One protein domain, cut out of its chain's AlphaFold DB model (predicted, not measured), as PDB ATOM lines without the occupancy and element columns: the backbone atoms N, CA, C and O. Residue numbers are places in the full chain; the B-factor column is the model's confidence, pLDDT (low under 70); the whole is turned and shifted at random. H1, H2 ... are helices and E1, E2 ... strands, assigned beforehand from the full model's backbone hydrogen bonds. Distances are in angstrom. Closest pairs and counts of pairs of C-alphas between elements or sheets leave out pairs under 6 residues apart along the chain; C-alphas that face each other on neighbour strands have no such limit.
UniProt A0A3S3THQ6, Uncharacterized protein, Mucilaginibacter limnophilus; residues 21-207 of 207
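This is residues 21 to 207 of the 207 residues of an uncharacterized protein of Mucilaginibacter limnophilus (UniProt A0A3S3THQ6). A long, twisted wall of six antiparallel strands, E1 to E6, bends over its length, with helix H2 over E6 and a separate long hairpin, E7 and E8, apart from every strand of the wall. The build is open: H1 lies at the far end of the E1 and E2 strands, where residues 52 to 58 stick out, and the two ends of the printed part are long stretches or short pairings with no named element. The printed part has 187 residues with two named helices and eight named strands, which come along the chain as E1, H1, E2, E3, E4, E5, E6, H2, E7 and E8; the large sheet is branched, with E3 having three neighbours, E2, E4 and E5, and its neighbour pairs, E1 and E2, E2 and E3, E3 and E4, E3 and E5, and E5 and E6, are antiparallel; E7 and E8 make a second, antiparallel sheet of two strands, and the class is mixed, helices and strands. It is only just loose, close to compact, with a radius of gyration of the C-alphas of 19.7 A and spans of 58 by 46 by 28 A.

In the large sheet E1 is residues 34 to 47, 38.6 A long, beginning at C-alpha 34 at (154.496, 123.780, 137.438). E2 is residues 68 to 82, 41.3 A, and E3, the longest strand by residues, is residues 89 to 105, 43.5 A. E4 is residues 108 to 111, E5 is residues 121 to 127 and E6 is residues 130 to 135. H2 is residues 143 to 159, 24.4 A long, with C-alpha 159 at (165.981, 105.364, 148.306), and H1 is residues 53 to 61. E7 is residues 172 to 183, 31.9 A, and E8 is residues 186 to 197, 33.8 A, ending at C-alpha 197 at (178.127, 118.989, 149.984).

E2 has E1 on one side and E3 on the other side; N 41 and O 74 of E1 and E2 are 2.8 A apart, and N 73 and O 102 of E2 and E3 are 3.0 A apart, both within hydrogen-bond range. E3 has E2 on one side and both E4, beside residues 102 to 105, and E5, beside residues 89 to 95, on the other side. E2, E3 and E4 form a meander, each strand the antiparallel neighbour of the one before. N 105 and O 108 of E3 and E4 are 3.0 A apart, N 92 and O 124 of E3 and E5 are 2.9 A apart, and N 125 and O 132 of E5 and E6 are 2.9 A apart. The edge strands are E1, E4 and E6. E1 bends by 53 degrees at residue 44, and E3 by 58 degrees at residue 98. H2 is on this sheet, over E6, at a height over the sheet of 8.5 A; it runs along the strands, at 4 degrees to E6 on the local plane, and the closest C-alphas are those of Ala 133 and Thr 150, 5.7 A. The closest C-alphas of H2 and E7 are those of His 159 and Val 177, 5.8 A. The hairpin E7 and E8 has N 177 and O 192 at 2.8 A. H1 is not on the large sheet and is apart from H2. In H1 and H2 every O i to N i+4 pair is within hydrogen-bond range.

The two C-alphas farthest apart, those of Ser 53 and Lys 84, are 58.9 A apart. The printed part has no cut, and the link from H2 to E7, with 12 residues, is long. Residues 201 to 202 and 205 to 206 make a short antiparallel pairing. The mean pLDDT of the printed part is 83.7; residues 111 to 114, 180 to 188 and 204 to 207 are under 70.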
ATOM      1  N   LYS A  21     174.254 130.293 158.536       75.56
ATOM      2  CA  LYS A  21     172.889 130.023 158.079       75.56
ATOM      3  C   LYS A  21     172.777 128.533 157.765       75.56
ATOM      4  O   LYS A  21     173.362 128.060 156.793       75.56
ATOM      5  N   SER A  22     172.061 127.813 158.618       82.12
ATOM      6  CA  SER A  22     171.790 126.395 158.453       82.12
ATOM      7  C   SER A  22     170.478 126.219 157.699       82.12
ATOM      8  O   SER A  22     169.499 126.898 158.014       82.12
ATOM      9  N   VAL A  23     170.430 125.298 156.743       83.94
ATOM     10  CA  VAL A  23     169.241 125.034 155.927       83.94
ATOM     11  C   VAL A  23     168.798 123.592 156.122       83.94
ATOM     12  O   VAL A  23     169.597 122.665 155.993       83.94
ATOM     13  N   LEU A  24     167.516 123.397 156.436       86.00
ATOM     14  CA  LEU A  24     166.904 122.073 156.504       86.00
ATOM     15  C   LEU A  24     166.356 121.682 155.132       86.00
ATOM     16  O   LEU A  24     165.537 122.396 154.556       86.00
ATOM     17  N   PHE A  25     166.769 120.519 154.637       81.25
ATOM     18  CA  PHE A  25     166.362 120.030 153.326       81.25
ATOM     19  C   PHE A  25     165.078 119.218 153.442       81.25
ATOM     20  O   PHE A  25     165.043 118.173 154.090       81.25
ATOM     21  N   LYS A  26     164.015 119.691 152.788       80.00
ATOM     22  CA  LYS A  26     162.743 118.973 152.673       80.00
ATOM     23  C   LYS A  26     162.194 119.101 151.261       80.00
ATOM     24  O   LYS A  26     162.155 120.189 150.699       80.00
ATOM     25  N   MET A  27     161.721 117.984 150.724       80.56
ATOM     26  CA  MET A  27     160.932 117.961 149.496       80.56
ATOM     27  C   MET A  27     159.501 118.387 149.798       80.56
ATOM     28  O   MET A  27     158.859 117.817 150.679       80.56
ATOM     29  N   GLN A  28     158.999 119.375 149.062       83.62
ATOM     30  CA  GLN A  28     157.607 119.808 149.136       83.62
ATOM     31  C   GLN A  28     157.080 120.130 147.742       83.62
ATOM     32  O   GLN A  28     157.786 120.707 146.916       83.62
ATOM     33  N   TYR A  29     155.817 119.784 147.511       88.94
ATOM     34  CA  TYR A  29     155.126 120.002 146.247       88.94
ATOM     35  C   TYR A  29     153.895 120.862 146.488       88.94
ATOM     36  O   TYR A  29     153.062 120.540 147.335       88.94
ATOM     37  N   LYS A  30     153.776 121.956 145.741       91.19
ATOM     38  CA  LYS A  30     152.608 122.831 145.789       91.19
ATOM     39  C   LYS A  30     151.541 122.290 144.828       91.19
ATOM     40  O   LYS A  30     151.873 122.025 143.670       91.19
ATOM     41  N   PRO A  31     150.278 122.137 145.268       93.88
ATOM     42  CA  PRO A  31     149.174 121.830 144.365       93.88
ATOM     43  C   PRO A  31     149.070 122.879 143.258       93.88
ATOM     44  O   PRO A  31     149.346 124.055 143.494       93.88
ATOM     45  N   GLN A  32     148.636 122.466 142.065       95.38
ATOM     46  CA  GLN A  32     148.432 123.366 140.920       95.38
ATOM     47  C   GLN A  32     149.677 124.191 140.560       95.38
ATOM     48  O   GLN A  32     149.581 125.358 140.179       95.38
ATOM     49  N   HIS A  33     150.856 123.587 140.683       95.25
ATOM     50  CA  HIS A  33     152.123 124.240 140.395       95.25
ATOM     51  C   HIS A  33     152.870 123.528 139.272       95.25
ATOM     52  O   HIS A  33     152.765 122.311 139.107       95.25
ATOM     53  N   THR A  34     153.627 124.300 138.496       96.38
ATOM     54  CA  THR A  34     154.496 123.780 137.438       96.38
ATOM     55  C   THR A  34     155.941 124.054 137.814       96.38
ATOM     56  O   THR A  34     156.307 125.198 138.066       96.38
ATOM     57  N   TYR A  35     156.748 123.003 137.834       93.94
ATOM     58  CA  TYR A  35     158.180 123.061 138.070       93.94
ATOM     59  C   TYR A  35     158.895 122.759 136.760       93.94
ATOM     60  O   TYR A  35     158.611 121.747 136.124       93.94
ATOM     61  N   THR A  36     159.830 123.612 136.367       93.75
ATOM     62  CA  THR A  36     160.739 123.339 135.254       93.75
ATOM     63  C   THR A  36     162.125 123.048 135.806       93.75
ATOM     64  O   THR A  36     162.517 123.545 136.865       93.75
ATOM     65  N   SER A  37     162.870 122.181 135.137       89.69
ATOM     66  CA  SER A  37     164.226 121.832 135.547       89.69
ATOM     67  C   SER A  37     165.130 121.679 134.339       89.69
ATOM     68  O   SER A  37     164.729 121.164 133.297       89.69
ATOM     69  N   THR A  38     166.373 122.124 134.502       89.56
ATOM     70  CA  THR A  38     167.451 121.909 133.541       89.56
ATOM     71  C   THR A  38     168.571 121.174 134.251       89.56
ATOM     72  O   THR A  38     169.120 121.660 135.239       89.56
ATOM     73  N   ILE A  39     168.897 119.989 133.756       87.88
ATOM     74  CA  ILE A  39     169.898 119.103 134.329       87.88
ATOM     75  C   ILE A  39     171.015 118.964 133.304       87.88
ATOM     76  O   ILE A  39     170.822 118.418 132.219       87.88
ATOM     77  N   ASN A  40     172.195 119.450 133.676       90.00
ATOM     78  CA  ASN A  40     173.412 119.275 132.901       90.00
ATOM     79  C   ASN A  40     174.222 118.144 133.528       90.00
ATOM     80  O   ASN A  40     174.643 118.235 134.681       90.00
ATOM     81  N   VAL A  41     174.441 117.078 132.768       85.56
ATOM     82  CA  VAL A  41     175.272 115.946 133.175       85.56
ATOM     83  C   VAL A  41     176.591 116.042 132.430       85.56
ATOM     84  O   VAL A  41     176.610 116.070 131.204       85.56
ATOM     85  N   ASN A  42     177.696 116.067 133.168       90.06
ATOM     86  CA  ASN A  42     179.038 115.915 132.620       90.06
ATOM     87  C   ASN A  42     179.752 114.837 133.436       90.06
ATOM     88  O   ASN A  42     180.116 115.060 134.589       90.06
ATOM     89  N   MET A  43     179.870 113.649 132.858       85.69
ATOM     90  CA  MET A  43     180.369 112.460 133.533       85.69
ATOM     91  C   MET A  43     181.565 111.908 132.774       85.69
ATOM     92  O   MET A  43     181.460 111.608 131.587       85.69
ATOM     93  N   ASN A  44     182.677 111.726 133.483       89.50
ATOM     94  CA  ASN A  44     183.821 110.952 133.020       89.50
ATOM     95  C   ASN A  44     183.830 109.636 133.795       89.50
ATOM     96  O   ASN A  44     183.808 109.646 135.025       89.50
ATOM     97  N   MET A  45     183.833 108.520 133.079       85.38
ATOM     98  CA  MET A  45     183.810 107.180 133.642       85.38
ATOM     99  C   MET A  45     184.992 106.386 133.098       85.38
ATOM    100  O   MET A  45     185.196 106.309 131.888       85.38
ATOM    101  N   GLU A  46     185.741 105.781 134.009       88.56
ATOM    102  CA  GLU A  46     186.712 104.739 133.710       88.56
ATOM    103  C   GLU A  46     186.118 103.414 134.180       88.56
ATOM    104  O   GLU A  46     185.810 103.245 135.361       88.56
ATOM    105  N   MET A  47     185.922 102.482 133.253       81.56
ATOM    106  CA  MET A  47     185.461 101.140 133.571       81.56
ATOM    107  C   MET A  47     186.622 100.169 133.407       81.56
ATOM    108  O   MET A  47     187.235 100.112 132.347       81.56
ATOM    109  N   ASN A  48     186.893  99.388 134.449       84.12
ATOM    110  CA  ASN A  48     187.846  98.282 134.445       84.12
ATOM    111  C   ASN A  48     187.110  96.989 134.789       84.12
ATOM    112  O   ASN A  48     186.145  97.010 135.554       84.12
ATOM    113  N   VAL A  49     187.582  95.860 134.262       80.50
ATOM    114  CA  VAL A  49     186.993  94.545 134.533       80.50
ATOM    115  C   VAL A  49     188.032  93.638 135.178       80.50
ATOM    116  O   VAL A  49     189.159  93.524 134.702       80.50
ATOM    117  N   LYS A  50     187.630  92.974 136.264       81.12
ATOM    118  CA  LYS A  50     188.354  91.855 136.870       81.12
ATOM    119  C   LYS A  50     187.431  90.646 136.846       81.12
ATOM    120  O   LYS A  50     186.348  90.701 137.418       81.12
ATOM    121  N   ALA A  51     187.852  89.584 136.174       79.44
ATOM    122  CA  ALA A  51     187.111  88.335 136.077       79.44
ATOM    123  C   ALA A  51     188.090  87.160 135.955       79.44
ATOM    124  O   ALA A  51     189.293  87.372 135.786       79.44
ATOM    125  N   ASP A  52     187.585  85.932 136.054       87.44
ATOM    126  CA  ASP A  52     188.375  84.734 135.782       87.44
ATOM    127  C   ASP A  52     188.862  84.699 134.320       87.44
ATOM    128  O   ASP A  52     188.343  85.391 133.437       87.44
ATOM    129  N   SER A  53     189.866  83.864 134.056       85.88
ATOM    130  CA  SER A  53     190.530  83.782 132.755       85.88
ATOM    131  C   SER A  53     189.580  83.430 131.604       85.88
ATOM    132  O   SER A  53     189.767  83.923 130.491       85.88
ATOM    133  N   ALA A  54     188.550  82.611 131.846       85.69
ATOM    134  CA  ALA A  54     187.596  82.217 130.811       85.69
ATOM    135  C   ALA A  54     186.647  83.373 130.460       85.69
ATOM    136  O   ALA A  54     186.349  83.601 129.284       85.69
ATOM    137  N   THR A  55     186.216  84.146 131.457       79.81
ATOM    138  CA  THR A  55     185.401  85.351 131.263       79.81
ATOM    139  C   THR A  55     186.195  86.466 130.575       79.81
ATOM    140  O   THR A  55     185.698  87.071 129.623       79.81
ATOM    141  N   LEU A  56     187.457  86.690 130.963       81.62
ATOM    142  CA  LEU A  56     188.339  87.660 130.299       81.62
ATOM    143  C   LEU A  56     188.609  87.300 128.832       81.62
ATOM    144  O   LEU A  56     188.591  88.183 127.976       81.62
ATOM    145  N   ALA A  57     188.796  86.016 128.511       81.75
ATOM    146  CA  ALA A  57     188.993  85.569 127.131       81.75
ATOM    147  C   ALA A  57     187.768  85.857 126.243       81.75
ATOM    148  O   ALA A  57     187.926  86.322 125.113       81.75
ATOM    149  N   LYS A  58     186.548  85.654 126.762       79.88
ATOM    150  CA  LYS A  58     185.302  85.995 126.051       79.88
ATOM    151  C   LYS A  58     185.172  87.498 125.806       79.88
ATOM    152  O   LYS A  58     184.802  87.907 124.708       79.88
ATOM    153  N   ILE A  59     185.499  88.315 126.807       75.62
ATOM    154  CA  ILE A  59     185.451  89.780 126.702       75.62
ATOM    155  C   ILE A  59     186.471  90.277 125.671       75.62
ATOM    156  O   ILE A  59     186.105  91.024 124.766       75.62
ATOM    157  N   ASN A  60     187.716  89.803 125.734       76.62
ATOM    158  CA  ASN A  60     188.759  90.174 124.773       76.62
ATOM    159  C   ASN A  60     188.406  89.726 123.344       76.62
ATOM    160  O   ASN A  60     188.638  90.466 122.389       76.62
ATOM    161  N   GLY A  61     187.782  88.553 123.197       76.25
ATOM    162  CA  GLY A  61     187.286  88.046 121.914       76.25
ATOM    163  C   GLY A  61     186.185  88.905 121.277       76.25
ATOM    164  O   GLY A  61     185.991  88.835 120.068       76.25
ATOM    165  N   SER A  62     185.497  89.753 122.052       75.81
ATOM    166  CA  SER A  62     184.490  90.698 121.539       75.81
ATOM    167  C   SER A  62     185.083  91.978 120.928       75.81
ATOM    168  O   SER A  62     184.348  92.805 120.389       75.81
ATOM    169  N   GLY A  63     186.408  92.167 121.018       70.94
ATOM    170  CA  GLY A  63     187.103  93.364 120.531       70.94
ATOM    171  C   GLY A  63     187.000  94.586 121.454       70.94
ATOM    172  O   GLY A  63     187.451  95.671 121.084       70.94
ATOM    173  N   GLN A  64     186.420  94.441 122.649       74.31
ATOM    174  CA  GLN A  64     186.387  95.493 123.666       74.31
ATOM    175  C   GLN A  64     187.739  95.614 124.381       74.31
ATOM    176  O   GLN A  64     188.348  94.614 124.752       74.31
ATOM    177  N   GLN A  65     188.198  96.851 124.596       73.25
ATOM    178  CA  GLN A  65     189.431  97.155 125.328       73.25
ATOM    179  C   GLN A  65     189.119  97.865 126.649       73.25
ATOM    180  O   GLN A  65     188.291  98.780 126.676       73.25
ATOM    181  N   PHE A  66     189.807  97.443 127.715       80.62
ATOM    182  CA  PHE A  66     189.734  98.011 129.064       80.62
ATOM    183  C   PHE A  66     191.109  98.598 129.482       80.62
ATOM    184  O   PHE A  66     192.123  98.007 129.103       80.62
ATOM    185  N   PRO A  67     191.184  99.710 130.249       85.06
ATOM    186  CA  PRO A  67     190.064 100.512 130.736       85.06
ATOM    187  C   PRO A  67     189.247 101.113 129.596       85.06
ATOM    188  O   PRO A  67     189.785 101.634 128.619       85.06
ATOM    189  N   MET A  68     187.927 101.026 129.726       84.31
ATOM    190  CA  MET A  68     187.014 101.711 128.829       84.31
ATOM    191  C   MET A  68     186.788 103.113 129.382       84.31
ATOM    192  O   MET A  68     186.257 103.281 130.481       84.31
ATOM    193  N   MET A  69     187.189 104.112 128.605       87.69
ATOM    194  CA  MET A  69     187.009 105.517 128.939       87.69
ATOM    195  C   MET A  69     185.733 106.017 128.281       87.69
ATOM    196  O   MET A  69     185.635 106.073 127.052       87.69
ATOM    197  N   MET A  70     184.757 106.400 129.093       86.31
ATOM    198  CA  MET A  70     183.482 106.927 128.634       86.31
ATOM    199  C   MET A  70     183.283 108.350 129.145       86.31
ATOM    200  O   MET A  70     183.431 108.626 130.332       86.31
ATOM    201  N   GLN A  71     182.915 109.259 128.249       88.69
ATOM    202  CA  GLN A  71     182.478 110.606 128.603       88.69
ATOM    203  C   GLN A  71     181.030 110.775 128.170       88.69
ATOM    204  O   GLN A  71     180.701 110.539 127.005       88.69
ATOM    205  N   ILE A  72     180.174 111.185 129.098       87.00
ATOM    206  CA  ILE A  72     178.763 111.467 128.850       87.00
ATOM    207  C   ILE A  72     178.534 112.947 129.116       87.00
ATOM    208  O   ILE A  72     178.766 113.431 130.225       87.00
ATOM    209  N   LYS A  73     178.050 113.655 128.098       90.19
ATOM    210  CA  LYS A  73     177.545 115.021 128.231       90.19
ATOM    211  C   LYS A  73     176.074 115.029 127.864       90.19
ATOM    212  O   LYS A  73     175.749 114.768 126.706       90.19
ATOM    213  N   SER A  74     175.215 115.355 128.823       87.50
ATOM    214  CA  SER A  74     173.774 115.433 128.601       87.50
ATOM    215  C   SER A  74     173.206 116.765 129.060       87.50
ATOM    216  O   SER A  74     173.603 117.293 130.095       87.50
ATOM    217  N   ASP A  75     172.235 117.258 128.308       90.69
ATOM    218  CA  ASP A  75     171.400 118.399 128.658       90.69
ATOM    219  C   ASP A  75     169.943 117.933 128.623       90.69
ATOM    220  O   ASP A  75     169.426 117.506 127.582       90.69
ATOM    221  N   ILE A  76     169.327 117.933 129.802       90.44
ATOM    222  CA  ILE A  76     167.996 117.394 130.042       90.44
ATOM    223  C   ILE A  76     167.109 118.528 130.548       90.44
ATOM    224  O   ILE A  76     167.386 119.134 131.580       90.44
ATOM    225  N   GLY A  77     166.019 118.789 129.836       92.38
ATOM    226  CA  GLY A  77     164.960 119.703 130.243       92.38
ATOM    227  C   GLY A  77     163.727 118.907 130.632       92.38
ATOM    228  O   GLY A  77     163.289 118.049 129.862       92.38
ATOM    229  N   THR A  78     163.173 119.175 131.811       92.50
ATOM    230  CA  THR A  78     161.937 118.540 132.268       92.50
ATOM    231  C   THR A  78     160.924 119.561 132.758       92.50
ATOM    232  O   THR A  78     161.279 120.585 133.350       92.50
ATOM    233  N   THR A  79     159.650 119.232 132.566       95.19
ATOM    234  CA  THR A  79     158.523 119.956 133.145       95.19
ATOM    235  C   THR A  79     157.699 118.995 133.986       95.19
ATOM    236  O   THR A  79     157.220 117.972 133.507       95.19
ATOM    237  N   MET A  80     157.505 119.339 135.253       94.88
ATOM    238  CA  MET A  80     156.642 118.623 136.180       94.88
ATOM    239  C   MET A  80     155.419 119.477 136.497       94.88
ATOM    240  O   MET A  80     155.549 120.611 136.957       94.88
ATOM    241  N   LYS A  81     154.222 118.930 136.291       96.69
ATOM    242  CA  LYS A  81     152.958 119.587 136.635       96.69
ATOM    243  C   LYS A  81     152.295 118.838 137.776       96.69
ATOM    244  O   LYS A  81     152.009 117.651 137.651       96.69
ATOM    245  N   ILE A  82     152.031 119.542 138.868       96.81
ATOM    246  CA  ILE A  82     151.253 119.033 139.995       96.81
ATOM    247  C   ILE A  82     149.811 119.490 139.807       96.81
ATOM    248  O   ILE A  82     149.532 120.687 139.737       96.81
ATOM    249  N   GLY A  83     148.885 118.543 139.700       94.81
ATOM    250  CA  GLY A  83     147.464 118.835 139.576       94.81
ATOM    251  C   GLY A  83     146.808 119.168 140.917       94.81
ATOM    252  O   GLY A  83     147.448 119.246 141.967       94.81
ATOM    253  N   LYS A  84     145.491 119.372 140.877       95.12
ATOM    254  CA  LYS A  84     144.665 119.492 142.082       95.12
ATOM    255  C   LYS A  84     144.409 118.093 142.648       95.12
ATOM    256  O   LYS A  84     144.050 117.192 141.897       95.12
ATOM    257  N   GLY A  85     144.574 117.917 143.955       89.94
ATOM    258  CA  GLY A  85     144.364 116.639 144.634       89.94
ATOM    259  C   GLY A  85     144.071 116.827 146.120       89.94
ATOM    260  O   GLY A  85     143.937 117.957 146.589       89.94
ATOM    261  N   ALA A  86     143.959 115.714 146.844       87.94
ATOM    262  CA  ALA A  86     143.861 115.731 148.299       87.94
ATOM    263  C   ALA A  86     145.219 116.103 148.920       87.94
ATOM    264  O   ALA A  86     146.257 115.927 148.287       87.94
ATOM    265  N   GLU A  87     145.218 116.561 150.174       80.50
ATOM    266  CA  GLU A  87     146.425 117.019 150.885       80.50
ATOM    267  C   GLU A  87     147.587 116.009 150.818       80.50
ATOM    268  O   GLU A  87     148.725 116.377 150.538       80.50
ATOM    269  N   ASN A  88     147.277 114.718 150.964       86.50
ATOM    270  CA  ASN A  88     148.266 113.640 150.962       86.50
ATOM    271  C   ASN A  88     148.452 112.950 149.605       86.50
ATOM    272  O   ASN A  88     149.269 112.036 149.505       86.50
ATOM    273  N   SER A  89     147.695 113.343 148.579       94.06
ATOM    274  CA  SER A  89     147.707 112.698 147.265       94.06
ATOM    275  C   SER A  89     147.471 113.721 146.162       94.06
ATOM    276  O   SER A  89     146.327 114.048 145.830       94.06
ATOM    277  N   LEU A  90     148.560 114.182 145.552       96.06
ATOM    278  CA  LEU A  90     148.525 115.138 144.449       96.06
ATOM    279  C   LEU A  90     148.862 114.426 143.136       96.06
ATOM    280  O   LEU A  90     149.933 113.831 143.048       96.06
ATOM    281  N   PRO A  91     148.005 114.469 142.103       97.00
ATOM    282  CA  PRO A  91     148.362 113.916 140.801       97.00
ATOM    283  C   PRO A  91     149.547 114.689 140.213       97.00
ATOM    284  O   PRO A  91     149.634 115.909 140.372       97.00
ATOM    285  N   LEU A  92     150.451 113.995 139.526       95.81
ATOM    286  CA  LEU A  92     151.600 114.609 138.864       95.81
ATOM    287  C   LEU A  92     151.773 114.088 137.441       95.81
ATOM    288  O   LEU A  92     151.498 112.924 137.145       95.81
ATOM    289  N   THR A  93     152.298 114.947 136.576       96.19
ATOM    290  CA  THR A  93     152.847 114.551 135.281       96.19
ATOM    291  C   THR A  93     154.258 115.099 135.116       96.19
ATOM    292  O   THR A  93     154.556 116.193 135.589       96.19
ATOM    293  N   ILE A  94     155.136 114.336 134.465       94.00
ATOM    294  CA  ILE A  94     156.514 114.739 134.148       94.00
ATOM    295  C   ILE A  94     156.722 114.562 132.647       94.00
ATOM    296  O   ILE A  94     156.513 113.463 132.142       94.00
ATOM    297  N   SER A  95     157.143 115.607 131.941       92.44
ATOM    298  CA  SER A  95     157.572 115.542 130.541       92.44
ATOM    299  C   SER A  95     159.069 115.793 130.403       92.44
ATOM    300  O   SER A  95     159.662 116.537 131.187       92.44
ATOM    301  N   TYR A  96     159.670 115.168 129.390       89.44
ATOM    302  CA  TYR A  96     161.033 115.464 128.947       89.44
ATOM    303  C   TYR A  96     160.973 116.360 127.713       89.44
ATOM    304  O   TYR A  96     160.701 115.894 126.604       89.44
ATOM    305  N   ASP A  97     161.237 117.644 127.926       87.31
ATOM    306  CA  ASP A  97     161.134 118.690 126.908       87.31
ATOM    307  C   ASP A  97     162.433 118.805 126.095       87.31
ATOM    308  O   ASP A  97     162.439 119.250 124.948       87.31
ATOM    309  N   LYS A  98     163.555 118.381 126.689       88.19
ATOM    310  CA  LYS A  98     164.872 118.329 126.052       88.19
ATOM    311  C   LYS A  98     165.637 117.119 126.564       88.19
ATOM    312  O   LYS A  98     165.661 116.862 127.764       88.19
ATOM    313  N   LEU A  99     166.266 116.377 125.658       85.50
ATOM    314  CA  LEU A  99     167.075 115.215 126.015       85.50
ATOM    315  C   LEU A  99     168.187 115.027 124.981       85.50
ATOM    316  O   LEU A  99     168.106 114.188 124.086       85.50
ATOM    317  N   ILE A 100     169.217 115.865 125.082       85.50
ATOM    318  CA  ILE A 100     170.390 115.811 124.206       85.50
ATOM    319  C   ILE A 100     171.497 115.096 124.969       85.50
ATOM    320  O   ILE A 100     171.830 115.509 126.076       85.50
ATOM    321  N   SER A 101     172.070 114.041 124.392       84.50
ATOM    322  CA  SER A 101     173.183 113.304 124.991       84.50
ATOM    323  C   SER A 101     174.259 113.009 123.954       84.50
ATOM    324  O   SER A 101     173.971 112.600 122.829       84.50
ATOM    325  N   ASN A 102     175.511 113.222 124.341       85.19
ATOM    326  CA  ASN A 102     176.688 112.837 123.581       85.19
ATOM    327  C   ASN A 102     177.489 111.837 124.403       85.19
ATOM    328  O   ASN A 102     177.806 112.099 125.566       85.19
ATOM    329  N   VAL A 103     177.847 110.720 123.773       84.81
ATOM    330  CA  VAL A 103     178.664 109.681 124.392       84.81
ATOM    331  C   VAL A 103     179.958 109.557 123.602       84.81
ATOM    332  O   VAL A 103     179.960 109.300 122.398       84.81
ATOM    333  N   THR A 104     181.077 109.753 124.288       86.12
ATOM    334  CA  THR A 104     182.413 109.506 123.742       86.12
ATOM    335  C   THR A 104     182.953 108.247 124.382       86.12
ATOM    336  O   THR A 104     183.068 108.193 125.603       86.12
ATOM    337  N   LEU A 105     183.285 107.244 123.573       84.69
ATOM    338  CA  LEU A 105     183.831 105.972 124.040       84.69
ATOM    339  C   LEU A 105     185.227 105.780 123.450       84.69
ATOM    340  O   LEU A 105     185.389 105.783 122.228       84.69
ATOM    341  N   ASN A 106     186.238 105.669 124.312       84.19
ATOM    342  CA  ASN A 106     187.659 105.579 123.952       84.19
ATOM    343  C   ASN A 106     188.080 106.654 122.927       84.19
ATOM    344  O   ASN A 106     188.703 106.363 121.908       84.19
ATOM    345  N   GLY A 107     187.660 107.902 123.164       81.25
ATOM    346  CA  GLY A 107     187.950 109.053 122.299       81.25
ATOM    347  C   GLY A 107     187.102 109.152 121.024       81.25
ATOM    348  O   GLY A 107     187.190 110.153 120.319       81.25
ATOM    349  N   LYS A 108     186.250 108.163 120.726       83.62
ATOM    350  CA  LYS A 108     185.339 108.196 119.574       83.62
ATOM    351  C   LYS A 108     183.965 108.692 120.002       83.62
ATOM    352  O   LYS A 108     183.232 107.993 120.704       83.62
ATOM    353  N   THR A 109     183.612 109.896 119.566       81.81
ATOM    354  CA  THR A 109     182.284 110.470 119.796       81.81
ATOM    355  C   THR A 109     181.268 109.807 118.881       81.81
ATOM    356  O   THR A 109     181.459 109.736 117.668       81.81
ATOM    357  N   LYS A 110     180.161 109.353 119.458       73.81
ATOM    358  CA  LYS A 110     178.952 109.014 118.717       73.81
ATOM    359  C   LYS A 110     177.813 109.863 119.262       73.81
ATOM    360  O   LYS A 110     177.701 110.055 120.475       73.81
ATOM    361  N   ALA A 111     176.966 110.363 118.366       66.44
ATOM    362  CA  ALA A 111     175.673 110.874 118.794       66.44
ATOM    363  C   ALA A 111     174.953 109.736 119.531       66.44
ATOM    364  O   ALA A 111     174.923 108.604 119.032       66.44
ATOM    365  N   ALA A 112     174.441 110.006 120.733       66.44
ATOM    366  CA  ALA A 112     173.613 109.018 121.403       66.44
ATOM    367  C   ALA A 112     172.381 108.741 120.521       66.44
ATOM    368  O   ALA A 112     171.884 109.668 119.869       66.44
ATOM    369  N   PRO A 113     171.885 107.494 120.464       66.50
ATOM    370  CA  PRO A 113     170.631 107.211 119.776       66.50
ATOM    371  C   PRO A 113     169.512 108.105 120.324       66.50
ATOM    372  O   PRO A 113     169.540 108.497 121.495       66.50
ATOM    373  N   ALA A 114     168.531 108.423 119.472       69.06
ATOM    374  CA  ALA A 114     167.369 109.211 119.872       69.06
ATOM    375  C   ALA A 114     166.742 108.598 121.131       69.06
ATOM    376  O   ALA A 114     166.400 107.414 121.150       69.06
ATOM    377  N   ASN A 115     166.635 109.389 122.201       75.00
ATOM    378  CA  ASN A 115     166.097 108.882 123.450       75.00
ATOM    379  C   ASN A 115     164.573 108.753 123.317       75.00
ATOM    380  O   ASN A 115     163.905 109.765 123.086       75.00
ATOM    381  N   PRO A 116     164.007 107.548 123.495       76.00
ATOM    382  CA  PRO A 116     162.582 107.321 123.286       76.00
ATOM    383  C   PRO A 116     161.701 108.015 124.335       76.00
ATOM    384  O   PRO A 116     160.485 108.030 124.181       76.00
ATOM    385  N   MET A 117     162.291 108.603 125.383       80.75
ATOM    386  CA  MET A 117     161.594 109.427 126.373       80.75
ATOM    387  C   MET A 117     161.367 110.868 125.936       80.75
ATOM    388  O   MET A 117     160.578 111.562 126.575       80.75
ATOM    389  N   LEU A 118     162.011 111.334 124.864       83.69
ATOM    390  CA  LEU A 118     161.758 112.677 124.357       83.69
ATOM    391  C   LEU A 118     160.281 112.811 123.957       83.69
ATOM    392  O   LEU A 118     159.739 111.956 123.254       83.69
ATOM    393  N   ASN A 119     159.629 113.879 124.424       80.69
ATOM    394  CA  ASN A 119     158.193 114.138 124.243       80.69
ATOM    395  C   ASN A 119     157.254 113.083 124.857       80.69
ATOM    396  O   ASN A 119     156.051 113.103 124.598       80.69
ATOM    397  N   GLN A 120     157.771 112.162 125.670       85.75
ATOM    398  CA  GLN A 120     156.943 111.266 126.467       85.75
ATOM    399  C   GLN A 120     156.596 111.904 127.808       85.75
ATOM    400  O   GLN A 120     157.286 112.798 128.305       85.75
ATOM    401  N   MET A 121     155.524 111.395 128.405       91.00
ATOM    402  CA  MET A 121     155.036 111.827 129.704       91.00
ATOM    403  C   MET A 121     155.045 110.654 130.676       91.00
ATOM    404  O   MET A 121     154.665 109.547 130.317       91.00
ATOM    405  N   ILE A 122     155.440 110.899 131.915       93.38
ATOM    406  CA  ILE A 122     155.212 109.994 133.036       93.38
ATOM    407  C   ILE A 122     154.001 110.528 133.795       93.38
ATOM    408  O   ILE A 122     153.971 111.706 134.154       93.38
ATOM    409  N   ILE A 123     153.012 109.672 134.029       95.50
ATOM    410  CA  ILE A 123     151.849 109.948 134.872       95.50
ATOM    411  C   ILE A 123     152.090 109.294 136.227       95.50
ATOM    412  O   ILE A 123     152.534 108.146 136.302       95.50
ATOM    413  N   GLY A 124     151.784 110.017 137.296       95.44
ATOM    414  CA  GLY A 124     151.928 109.509 138.648       95.44
ATOM    415  C   GLY A 124     151.200 110.352 139.684       95.44
ATOM    416  O   GLY A 124     150.287 111.126 139.380       95.44
ATOM    417  N   LYS A 125     151.673 110.257 140.923       95.62
ATOM    418  CA  LYS A 125     151.181 111.040 142.059       95.62
ATOM    419  C   LYS A 125     152.264 111.290 143.099       95.62
ATOM    420  O   LYS A 125     153.208 110.521 143.243       95.62
ATOM    421  N   VAL A 126     152.111 112.371 143.848       93.00
ATOM    422  CA  VAL A 126     152.829 112.620 145.093       93.00
ATOM    423  C   VAL A 126     151.965 112.058 146.210       93.00
ATOM    424  O   VAL A 126     150.901 112.607 146.486       93.00
ATOM    425  N   LEU A 127     152.416 110.980 146.846       91.12
ATOM    426  CA  LEU A 127     151.771 110.386 148.013       91.12
ATOM    427  C   LEU A 127     152.626 110.669 149.250       91.12
ATOM    428  O   LEU A 127     153.793 110.277 149.294       91.12
ATOM    429  N   ASN A 128     152.070 111.358 150.249       87.25
ATOM    430  CA  ASN A 128     152.778 111.729 151.485       87.25
ATOM    431  C   ASN A 128     154.139 112.413 151.219       87.25
ATOM    432  O   ASN A 128     155.161 112.062 151.810       87.25
ATOM    433  N   GLY A 129     154.171 113.344 150.260       84.56
ATOM    434  CA  GLY A 129     155.385 114.076 149.874       84.56
ATOM    435  C   GLY A 129     156.391 113.291 149.018       84.56
ATOM    436  O   GLY A 129     157.432 113.843 148.669       84.56
ATOM    437  N   LYS A 130     156.100 112.037 148.645       87.38
ATOM    438  CA  LYS A 130     156.960 111.206 147.788       87.38
ATOM    439  C   LYS A 130     156.329 110.990 146.420       87.38
ATOM    440  O   LYS A 130     155.166 110.604 146.332       87.38
ATOM    441  N   MET A 131     157.095 111.201 145.352       90.06
ATOM    442  CA  MET A 131     156.630 110.879 144.000       90.06
ATOM    443  C   MET A 131     156.553 109.372 143.791       90.06
ATOM    444  O   MET A 131     157.444 108.632 144.205       90.06
ATOM    445  N   GLN A 132     155.514 108.955 143.084       91.50
ATOM    446  CA  GLN A 132     155.329 107.620 142.544       91.50
ATOM    447  C   GLN A 132     154.921 107.762 141.082       91.50
ATOM    448  O   GLN A 132     153.981 108.490 140.766       91.50
ATOM    449  N   ALA A 133     155.646 107.092 140.198       92.81
ATOM    450  CA  ALA A 133     155.272 106.921 138.807       92.81
ATOM    451  C   ALA A 133     154.283 105.754 138.696       92.81
ATOM    452  O   ALA A 133     154.563 104.658 139.188       92.81
ATOM    453  N   ASP A 134     153.153 105.995 138.035       92.44
ATOM    454  CA  ASP A 134     152.110 104.996 137.801       92.44
ATOM    455  C   ASP A 134     152.229 104.422 136.379       92.44
ATOM    456  O   ASP A 134     152.191 103.209 136.186       92.44
ATOM    457  N   SER A 135     152.377 105.279 135.360       92.12
ATOM    458  CA  SER A 135     152.376 104.831 133.962       92.12
ATOM    459  C   SER A 135     153.046 105.799 132.986       92.12
ATOM    460  O   SER A 135     153.307 106.960 133.295       92.12
ATOM    461  N   ILE A 136     153.295 105.301 131.775       92.31
ATOM    462  CA  ILE A 136     153.793 106.068 130.630       92.31
ATOM    463  C   ILE A 136     152.834 105.799 129.453       92.31
ATOM    464  O   ILE A 136     152.822 104.677 128.925       92.31
ATOM    465  N   PRO A 137     151.971 106.755 129.059       86.88
ATOM    466  CA  PRO A 137     151.073 106.599 127.913       86.88
ATOM    467  C   PRO A 137     151.841 106.555 126.577       86.88
ATOM    468  O   PRO A 137     153.046 106.773 126.529       86.88
ATOM    469  N   GLY A 138     151.139 106.254 125.480       84.06
ATOM    470  CA  GLY A 138     151.716 106.205 124.125       84.06
ATOM    471  C   GLY A 138     152.186 104.811 123.689       84.06
ATOM    472  O   GLY A 138     152.098 103.855 124.453       84.06
ATOM    473  N   GLN A 139     152.648 104.676 122.445       80.06
ATOM    474  CA  GLN A 139     153.077 103.389 121.856       80.06
ATOM    475  C   GLN A 139     154.564 103.357 121.467       80.06
ATOM    476  O   GLN A 139     155.056 102.341 120.993       80.06
ATOM    477  N   SER A 140     155.288 104.458 121.677       82.19
ATOM    478  CA  SER A 140     156.715 104.586 121.339       82.19
ATOM    479  C   SER A 140     157.634 103.694 122.178       82.19
ATOM    480  O   SER A 140     158.767 103.443 121.780       82.19
ATOM    481  N   LEU A 141     157.148 103.218 123.327       83.69
ATOM    482  CA  LEU A 141     157.833 102.280 124.207       83.69
ATOM    483  C   LEU A 141     157.039 100.982 124.329       83.69
ATOM    484  O   LEU A 141     155.813 101.013 124.484       83.69
ATOM    485  N   SER A 142     157.745  99.852 124.354       86.69
ATOM    486  CA  SER A 142     157.156  98.554 124.684       86.69
ATOM    487  C   SER A 142     156.683  98.510 126.144       86.69
ATOM    488  O   SER A 142     157.126  99.297 126.985       86.69
ATOM    489  N   GLY A 143     155.790  97.570 126.470       86.00
ATOM    490  CA  GLY A 143     155.324  97.374 127.850       86.00
ATOM    491  C   GLY A 143     156.472  97.123 128.834       86.00
ATOM    492  O   GLY A 143     156.520  97.742 129.896       86.00
ATOM    493  N   GLU A 144     157.445  96.306 128.432       82.81
ATOM    494  CA  GLU A 144     158.646  96.001 129.219       82.81
ATOM    495  C   GLU A 144     159.505  97.245 129.469       82.81
ATOM    496  O   GLU A 144     159.926  97.492 130.600       82.81
ATOM    497  N   GLN A 145     159.721  98.076 128.443       82.50
ATOM    498  CA  GLN A 145     160.483  99.320 128.583       82.50
ATOM    499  C   GLN A 145     159.798 100.284 129.554       82.50
ATOM    500  O   GLN A 145     160.450 100.844 130.435       82.50
ATOM    501  N   LYS A 146     158.475 100.452 129.434       87.50
ATOM    502  CA  LYS A 146     157.699 101.303 130.345       87.50
ATOM    503  C   LYS A 146     157.794 100.816 131.781       87.50
ATOM    504  O   LYS A 146     158.025 101.621 132.677       87.50
ATOM    505  N   GLN A 147     157.647  99.510 131.995       85.62
ATOM    506  CA  GLN A 147     157.760  98.915 133.319       85.62
ATOM    507  C   GLN A 147     159.158  99.133 133.903       85.62
ATOM    508  O   GLN A 147     159.269  99.589 135.038       85.62
ATOM    509  N   ALA A 148     160.213  98.894 133.120       81.00
ATOM    510  CA  ALA A 148     161.588  99.118 133.552       81.00
ATOM    511  C   ALA A 148     161.831 100.578 133.977       81.00
ATOM    512  O   ALA A 148     162.392 100.824 135.045       81.00
ATOM    513  N   ILE A 149     161.356 101.547 133.186       84.31
ATOM    514  CA  ILE A 149     161.494 102.978 133.494       84.31
ATOM    515  C   ILE A 149     160.714 103.341 134.762       84.31
ATOM    516  O   ILE A 149     161.276 103.956 135.669       84.31
ATOM    517  N   THR A 150     159.443 102.944 134.864       87.50
ATOM    518  CA  THR A 150     158.601 103.223 136.037       87.50
ATOM    519  C   THR A 150     159.205 102.626 137.310       87.50
ATOM    520  O   THR A 150     159.309 103.312 138.328       87.50
ATOM    521  N   SER A 151     159.673 101.376 137.257       83.56
ATOM    522  CA  SER A 151     160.353 100.724 138.378       83.56
ATOM    523  C   SER A 151     161.646 101.439 138.760       83.56
ATOM    524  O   SER A 151     161.902 101.625 139.947       83.56
ATOM    525  N   MET A 152     162.442 101.886 137.785       80.00
ATOM    526  CA  MET A 152     163.667 102.645 138.042       80.00
ATOM    527  C   MET A 152     163.370 103.971 138.756       80.00
ATOM    528  O   MET A 152     164.000 104.269 139.771       80.00
ATOM    529  N   VAL A 153     162.385 104.737 138.273       83.31
ATOM    530  CA  VAL A 153     161.966 106.005 138.892       83.31
ATOM    531  C   VAL A 153     161.497 105.771 140.327       83.31
ATOM    532  O   VAL A 153     161.979 106.435 141.245       83.31
ATOM    533  N   ASN A 154     160.616 104.794 140.542       87.31
ATOM    534  CA  ASN A 154     160.091 104.486 141.871       87.31
ATOM    535  C   ASN A 154     161.188 104.008 142.829       87.31
ATOM    536  O   ASN A 154     161.246 104.462 143.972       87.31
ATOM    537  N   ASN A 155     162.098 103.148 142.369       82.06
ATOM    538  CA  ASN A 155     163.231 102.701 143.174       82.06
ATOM    539  C   ASN A 155     164.128 103.869 143.578       82.06
ATOM    540  O   ASN A 155     164.470 103.986 144.753       82.06
ATOM    541  N   MET A 156     164.464 104.763 142.650       78.62
ATOM    542  CA  MET A 156     165.275 105.937 142.961       78.62
ATOM    543  C   MET A 156     164.587 106.828 144.005       78.62
ATOM    544  O   MET A 156     165.184 107.147 145.033       78.62
ATOM    545  N   MET A 157     163.312 107.167 143.797       81.31
ATOM    546  CA  MET A 157     162.559 108.033 144.712       81.31
ATOM    547  C   MET A 157     162.389 107.434 146.113       81.31
ATOM    548  O   MET A 157     162.352 108.176 147.093       81.31
ATOM    549  N   ASN A 158     162.321 106.106 146.230       82.12
ATOM    550  CA  ASN A 158     162.207 105.426 147.519       82.12
ATOM    551  C   ASN A 158     163.515 105.397 148.322       82.12
ATOM    552  O   ASN A 158     163.461 105.300 149.550       82.12
ATOM    553  N   HIS A 159     164.671 105.487 147.659       80.62
ATOM    554  CA  HIS A 159     165.981 105.364 148.306       80.62
ATOM    555  C   HIS A 159     166.701 106.699 148.526       80.62
ATOM    556  O   HIS A 159     167.626 106.747 149.335       80.62
ATOM    557  N   ILE A 160     166.283 107.782 147.862       79.94
ATOM    558  CA  ILE A 160     166.797 109.126 148.153       79.94
ATOM    559  C   ILE A 160     166.334 109.546 149.554       79.94
ATOM    560  O   ILE A 160     165.139 109.656 149.834       79.94
ATOM    561  N   LYS A 161     167.298 109.821 150.431       81.06
ATOM    562  CA  LYS A 161     167.095 110.379 151.766       81.06
ATOM    563  C   LYS A 161     167.612 111.813 151.797       81.06
ATOM    564  O   LYS A 161     168.687 112.120 151.290       81.06
ATOM    565  N   PHE A 162     166.843 112.691 152.426       81.94
ATOM    566  CA  PHE A 162     167.282 114.050 152.725       81.94
ATOM    567  C   PHE A 162     167.885 114.091 154.134       81.94
ATOM    568  O   PHE A 162     167.483 113.291 154.983       81.94
ATOM    569  N   PRO A 163     168.857 114.979 154.395       84.75
ATOM    570  CA  PRO A 163     169.462 115.100 155.712       84.75
ATOM    571  C   PRO A 163     168.405 115.519 156.743       84.75
ATOM    572  O   PRO A 163     167.681 116.494 156.551       84.75
ATOM    573  N   GLU A 164     168.324 114.782 157.853       84.62
ATOM    574  CA  GLU A 164     167.388 115.079 158.951       84.62
ATOM    575  C   GLU A 164     167.798 116.321 159.749       84.62
ATOM    576  O   GLU A 164     166.968 116.968 160.388       84.62
ATOM    577  N   LYS A 165     169.091 116.655 159.708       87.69
ATOM    578  CA  LYS A 165     169.662 117.817 160.381       87.69
ATOM    579  C   LYS A 165     169.861 118.962 159.384       87.69
ATOM    580  O   LYS A 165     170.213 118.697 158.232       87.69
ATOM    581  N   PRO A 166     169.663 120.222 159.811       88.94
ATOM    582  CA  PRO A 166     170.064 121.378 159.020       88.94
ATOM    583  C   PRO A 166     171.551 121.299 158.662       88.94
ATOM    584  O   PRO A 166     172.349 120.929 159.520       88.94
ATOM    585  N   LEU A 167     171.906 121.660 157.428       89.56
ATOM    586  CA  LEU A 167     173.303 121.751 156.995       89.56
ATOM    587  C   LEU A 167     173.744 123.206 156.900       89.56
ATOM    588  O   LEU A 167     172.977 124.060 156.444       89.56
ATOM    589  N   THR A 168     174.988 123.481 157.262       90.50
ATOM    590  CA  THR A 168     175.665 124.749 156.970       90.50
ATOM    591  C   THR A 168     176.489 124.650 155.683       90.50
ATOM    592  O   THR A 168     176.772 123.568 155.162       90.50
ATOM    593  N   ILE A 169     176.847 125.800 155.105       89.69
ATOM    594  CA  ILE A 169     177.683 125.842 153.897       89.69
ATOM    595  C   ILE A 169     179.025 125.154 154.179       89.69
ATOM    596  O   ILE A 169     179.727 125.497 155.126       89.69
ATOM    597  N   GLY A 170     179.395 124.211 153.316       89.25
ATOM    598  CA  GLY A 170     180.601 123.402 153.432       89.25
ATOM    599  C   GLY A 170     180.388 122.052 154.112       89.25
ATOM    600  O   GLY A 170     181.219 121.165 153.905       89.25
ATOM    601  N   GLU A 171     179.289 121.856 154.847       90.62
ATOM    602  CA  GLU A 171     178.954 120.552 155.416       90.62
ATOM    603  C   GLU A 171     178.568 119.547 154.332       90.62
ATOM    604  O   GLU A 171     178.110 119.887 153.232       90.62
ATOM    605  N   SER A 172     178.771 118.276 154.663       91.12
ATOM    606  CA  SER A 172     178.474 117.158 153.786       91.12
ATOM    607  C   SER A 172     177.647 116.101 154.492       91.12
ATOM    608  O   SER A 172     177.787 115.877 155.691       91.12
ATOM    609  N   PHE A 173     176.832 115.397 153.718       90.06
ATOM    610  CA  PHE A 173     176.179 114.175 154.160       90.06
ATOM    611  C   PHE A 173     176.357 113.089 153.107       90.06
ATOM    612  O   PHE A 173     176.527 113.365 151.917       90.06
ATOM    613  N   THR A 174     176.330 111.841 153.554       90.56
ATOM    614  CA  THR A 174     176.435 110.681 152.674       90.56
ATOM    615  C   THR A 174     175.174 109.851 152.744       90.56
ATOM    616  O   THR A 174     174.614 109.672 153.824       90.56
ATOM    617  N   GLN A 175     174.782 109.270 151.619       88.25
ATOM    618  CA  GLN A 175     173.766 108.228 151.588       88.25
ATOM    619  C   GLN A 175     174.215 107.065 150.717       88.25
ATOM    620  O   GLN A 175     175.033 107.224 149.811       88.25
ATOM    621  N   GLU A 176     173.654 105.900 150.997       87.75
ATOM    622  CA  GLU A 176     173.883 104.695 150.219       87.75
ATOM    623  C   GLU A 176     172.583 104.300 149.531       87.75
ATOM    624  O   GLU A 176     171.550 104.143 150.185       87.75
ATOM    625  N   VAL A 177     172.640 104.152 148.211       82.81
ATOM    626  CA  VAL A 177     171.504 103.775 147.375       82.81
ATOM    627  C   VAL A 177     171.808 102.412 146.755       82.81
ATOM    628  O   VAL A 177     172.758 102.308 145.971       82.81
ATOM    629  N   PRO A 178     171.062 101.350 147.105       82.31
ATOM    630  CA  PRO A 178     171.172 100.086 146.398       82.31
ATOM    631  C   PRO A 178     170.651 100.266 144.968       82.31
ATOM    632  O   PRO A 178     169.617 100.893 144.739       82.31
ATOM    633  N   MET A 179     171.374  99.722 143.999       72.69
ATOM    634  CA  MET A 179     170.979  99.724 142.597       72.69
ATOM    635  C   MET A 179     171.261  98.355 142.000       72.69
ATOM    636  O   MET A 179     172.333  97.798 142.209       72.69
ATOM    637  N   ASN A 180     170.310  97.827 141.239       67.56
ATOM    638  CA  ASN A 180     170.505  96.609 140.468       67.56
ATOM    639  C   ASN A 180     170.610  96.996 138.991       67.56
ATOM    640  O   ASN A 180     169.687  97.623 138.466       67.56
ATOM    641  N   MET A 181     171.730  96.683 138.341       59.56
ATOM    642  CA  MET A 181     171.926  96.978 136.920       59.56
ATOM    643  C   MET A 181     172.076  95.676 136.135       59.56
ATOM    644  O   MET A 181     172.986  94.896 136.423       59.56
ATOM    645  N   PRO A 182     171.226  95.441 135.123       51.22
ATOM    646  CA  PRO A 182     171.421  94.330 134.210       51.22
ATOM    647  C   PRO A 182     172.574  94.655 133.252       51.22
ATOM    648  O   PRO A 182     172.496  95.617 132.484       51.22
ATOM    649  N   ILE A 183     173.639  93.851 133.265       53.88
ATOM    650  CA  ILE A 183     174.730  93.916 132.282       53.88
ATOM    651  C   ILE A 183     174.868  92.552 131.613       53.88
ATOM    652  O   ILE A 183     175.112  91.548 132.274       53.88
ATOM    653  N   ALA A 184     174.698  92.517 130.286       51.09
ATOM    654  CA  ALA A 184     174.844  91.307 129.468       51.09
ATOM    655  C   ALA A 184     174.045  90.083 129.984       51.09
ATOM    656  O   ALA A 184     174.505  88.949 129.887       51.09
ATOM    657  N   GLY A 185     172.849  90.312 130.543       55.38
ATOM    658  CA  GLY A 185     171.977  89.254 131.078       55.38
ATOM    659  C   GLY A 185     172.266  88.836 132.524       55.38
ATOM    660  O   GLY A 185     171.566  87.976 133.050       55.38
ATOM    661  N   ILE A 186     173.248  89.455 133.187       54.78
ATOM    662  CA  ILE A 186     173.553  89.251 134.607       54.78
ATOM    663  C   ILE A 186     173.050  90.465 135.392       54.78
ATOM    664  O   ILE A 186     173.377  91.607 135.064       54.78
ATOM    665  N   ASN A 187     172.256  90.224 136.436       66.50
ATOM    666  CA  ASN A 187     171.845  91.264 137.378       66.50
ATOM    667  C   ASN A 187     172.980  91.516 138.372       66.50
ATOM    668  O   ASN A 187     173.320  90.631 139.156       66.50
ATOM    669  N   MET A 188     173.576  92.706 138.324       69.94
ATOM    670  CA  MET A 188     174.609  93.107 139.273       69.94
ATOM    671  C   MET A 188     174.024  94.002 140.359       69.94
ATOM    672  O   MET A 188     173.586  95.125 140.090       69.94
ATOM    673  N   GLU A 189     174.098  93.524 141.599       77.06
ATOM    674  CA  GLU A 189     173.798  94.326 142.778       77.06
ATOM    675  C   GLU A 189     174.951  95.284 143.082       77.06
ATOM    676  O   GLU A 189     176.114  94.894 143.199       77.06
ATOM    677  N   MET A 190     174.626  96.562 143.224       77.31
ATOM    678  CA  MET A 190     175.569  97.626 143.531       77.31
ATOM    679  C   MET A 190     175.072  98.453 144.709       77.31
ATOM    680  O   MET A 190     173.874  98.671 144.885       77.31
ATOM    681  N   LYS A 191     176.019  98.987 145.481       82.50
ATOM    682  CA  LYS A 191     175.750  99.979 146.520       82.50
ATOM    683  C   LYS A 191     176.406 101.297 146.132       82.50
ATOM    684  O   LYS A 191     177.626 101.433 146.183       82.50
ATOM    685  N   ILE A 192     175.598 102.266 145.718       81.25
ATOM    686  CA  ILE A 192     176.080 103.589 145.326       81.25
ATOM    687  C   ILE A 192     176.230 104.431 146.585       81.25
ATOM    688  O   ILE A 192     175.233 104.753 147.229       81.25
ATOM    689  N   LYS A 193     177.457 104.826 146.925       87.44
ATOM    690  CA  LYS A 193     177.711 105.820 147.972       87.44
ATOM    691  C   LYS A 193     177.724 107.214 147.353       87.44
ATOM    692  O   LYS A 193     178.599 107.526 146.550       87.44
ATOM    693  N   ILE A 194     176.772 108.050 147.744       85.56
ATOM    694  CA  ILE A 194     176.638 109.424 147.259       85.56
ATOM    695  C   ILE A 194     177.065 110.375 148.375       85.56
ATOM    696  O   ILE A 194     176.539 110.291 149.484       85.56
ATOM    697  N   LEU A 195     178.016 111.264 148.083       89.88
ATOM    698  CA  LEU A 195     178.443 112.356 148.958       89.88
ATOM    699  C   LEU A 195     177.840 113.661 148.438       89.88
ATOM    700  O   LEU A 195     178.136 114.077 147.320       89.88
ATOM    701  N   TYR A 196     177.036 114.319 149.262       86.75
ATOM    702  CA  TYR A 196     176.519 115.656 148.993       86.75
ATOM    703  C   TYR A 196     177.266 116.671 149.843       86.75
ATOM    704  O   TYR A 196     177.551 116.401 151.008       86.75
ATOM    705  N   LYS A 197     177.536 117.848 149.281       89.31
ATOM    706  CA  LYS A 197     178.127 118.989 149.984       89.31
ATOM    707  C   LYS A 197     177.326 120.242 149.662       89.31
ATOM    708  O   LYS A 197     177.096 120.512 148.489       89.31
ATOM    709  N   LEU A 198     176.919 120.995 150.683       89.12
ATOM    710  CA  LEU A 198     176.244 122.274 150.475       89.12
ATOM    711  C   LEU A 198     177.280 123.323 150.060       89.12
ATOM    712  O   LEU A 198     178.116 123.711 150.876       89.12
ATOM    713  N   MET A 199     177.247 123.774 148.805       87.50
ATOM    714  CA  MET A 199     178.232 124.729 148.290       87.50
ATOM    715  C   MET A 199     177.760 126.170 148.475       87.50
ATOM    716  O   MET A 199     178.555 127.018 148.880       87.50
ATOM    717  N   ALA A 200     176.485 126.459 148.208       83.00
ATOM    718  CA  ALA A 200     175.917 127.789 148.413       83.00
ATOM    719  C   ALA A 200     174.385 127.795 148.561       83.00
ATOM    720  O   ALA A 200     173.678 126.904 148.101       83.00
ATOM    721  N   VAL A 201     173.876 128.887 149.143       81.94
ATOM    722  CA  VAL A 201     172.446 129.231 149.202       81.94
ATOM    723  C   VAL A 201     172.266 130.601 148.542       81.94
ATOM    724  O   VAL A 201     172.856 131.579 149.004       81.94
ATOM    725  N   LYS A 202     171.484 130.696 147.462       79.31
ATOM    726  CA  LYS A 202     171.187 131.951 146.746       79.31
ATOM    727  C   LYS A 202     169.693 132.038 146.440       79.31
ATOM    728  O   LYS A 202     169.182 131.177 145.738       79.31
ATOM    729  N   ASN A 203     169.011 133.093 146.892       70.25
ATOM    730  CA  ASN A 203     167.581 133.331 146.616       70.25
ATOM    731  C   ASN A 203     166.698 132.097 146.898       70.25
ATOM    732  O   ASN A 203     165.948 131.661 146.028       70.25
ATOM    733  N   ASP A 204     166.887 131.469 148.063       67.44
ATOM    734  CA  ASP A 204     166.234 130.208 148.470       67.44
ATOM    735  C   ASP A 204     166.462 129.011 147.521       67.44
ATOM    736  O   ASP A 204     165.879 127.942 147.693       67.44
ATOM    737  N   SER A 205     167.365 129.168 146.549       57.88
ATOM    738  CA  SER A 205     167.857 128.132 145.647       57.88
ATOM    739  C   SER A 205     169.231 127.660 146.117       57.88
ATOM    740  O   SER A 205     170.072 128.446 146.562       57.88
ATOM    741  N   LEU A 206     169.456 126.353 146.050       58.81
ATOM    742  CA  LEU A 206     170.614 125.692 146.648       58.81
ATOM    743  C   LEU A 206     171.515 125.153 145.531       58.81
ATOM    744  O   LEU A 206     171.004 124.604 144.554       58.81
ATOM    745  N   PHE A 207     172.829 125.345 145.679       48.91
ATOM    746  CA  PHE A 207     173.869 124.963 144.715       48.91
ATOM    747  C   PHE A 207     174.947 124.111 145.387       48.91
ATOM    748  O   PHE A 207     175.236 124.348 146.589       48.91
TER     749      PHE A 207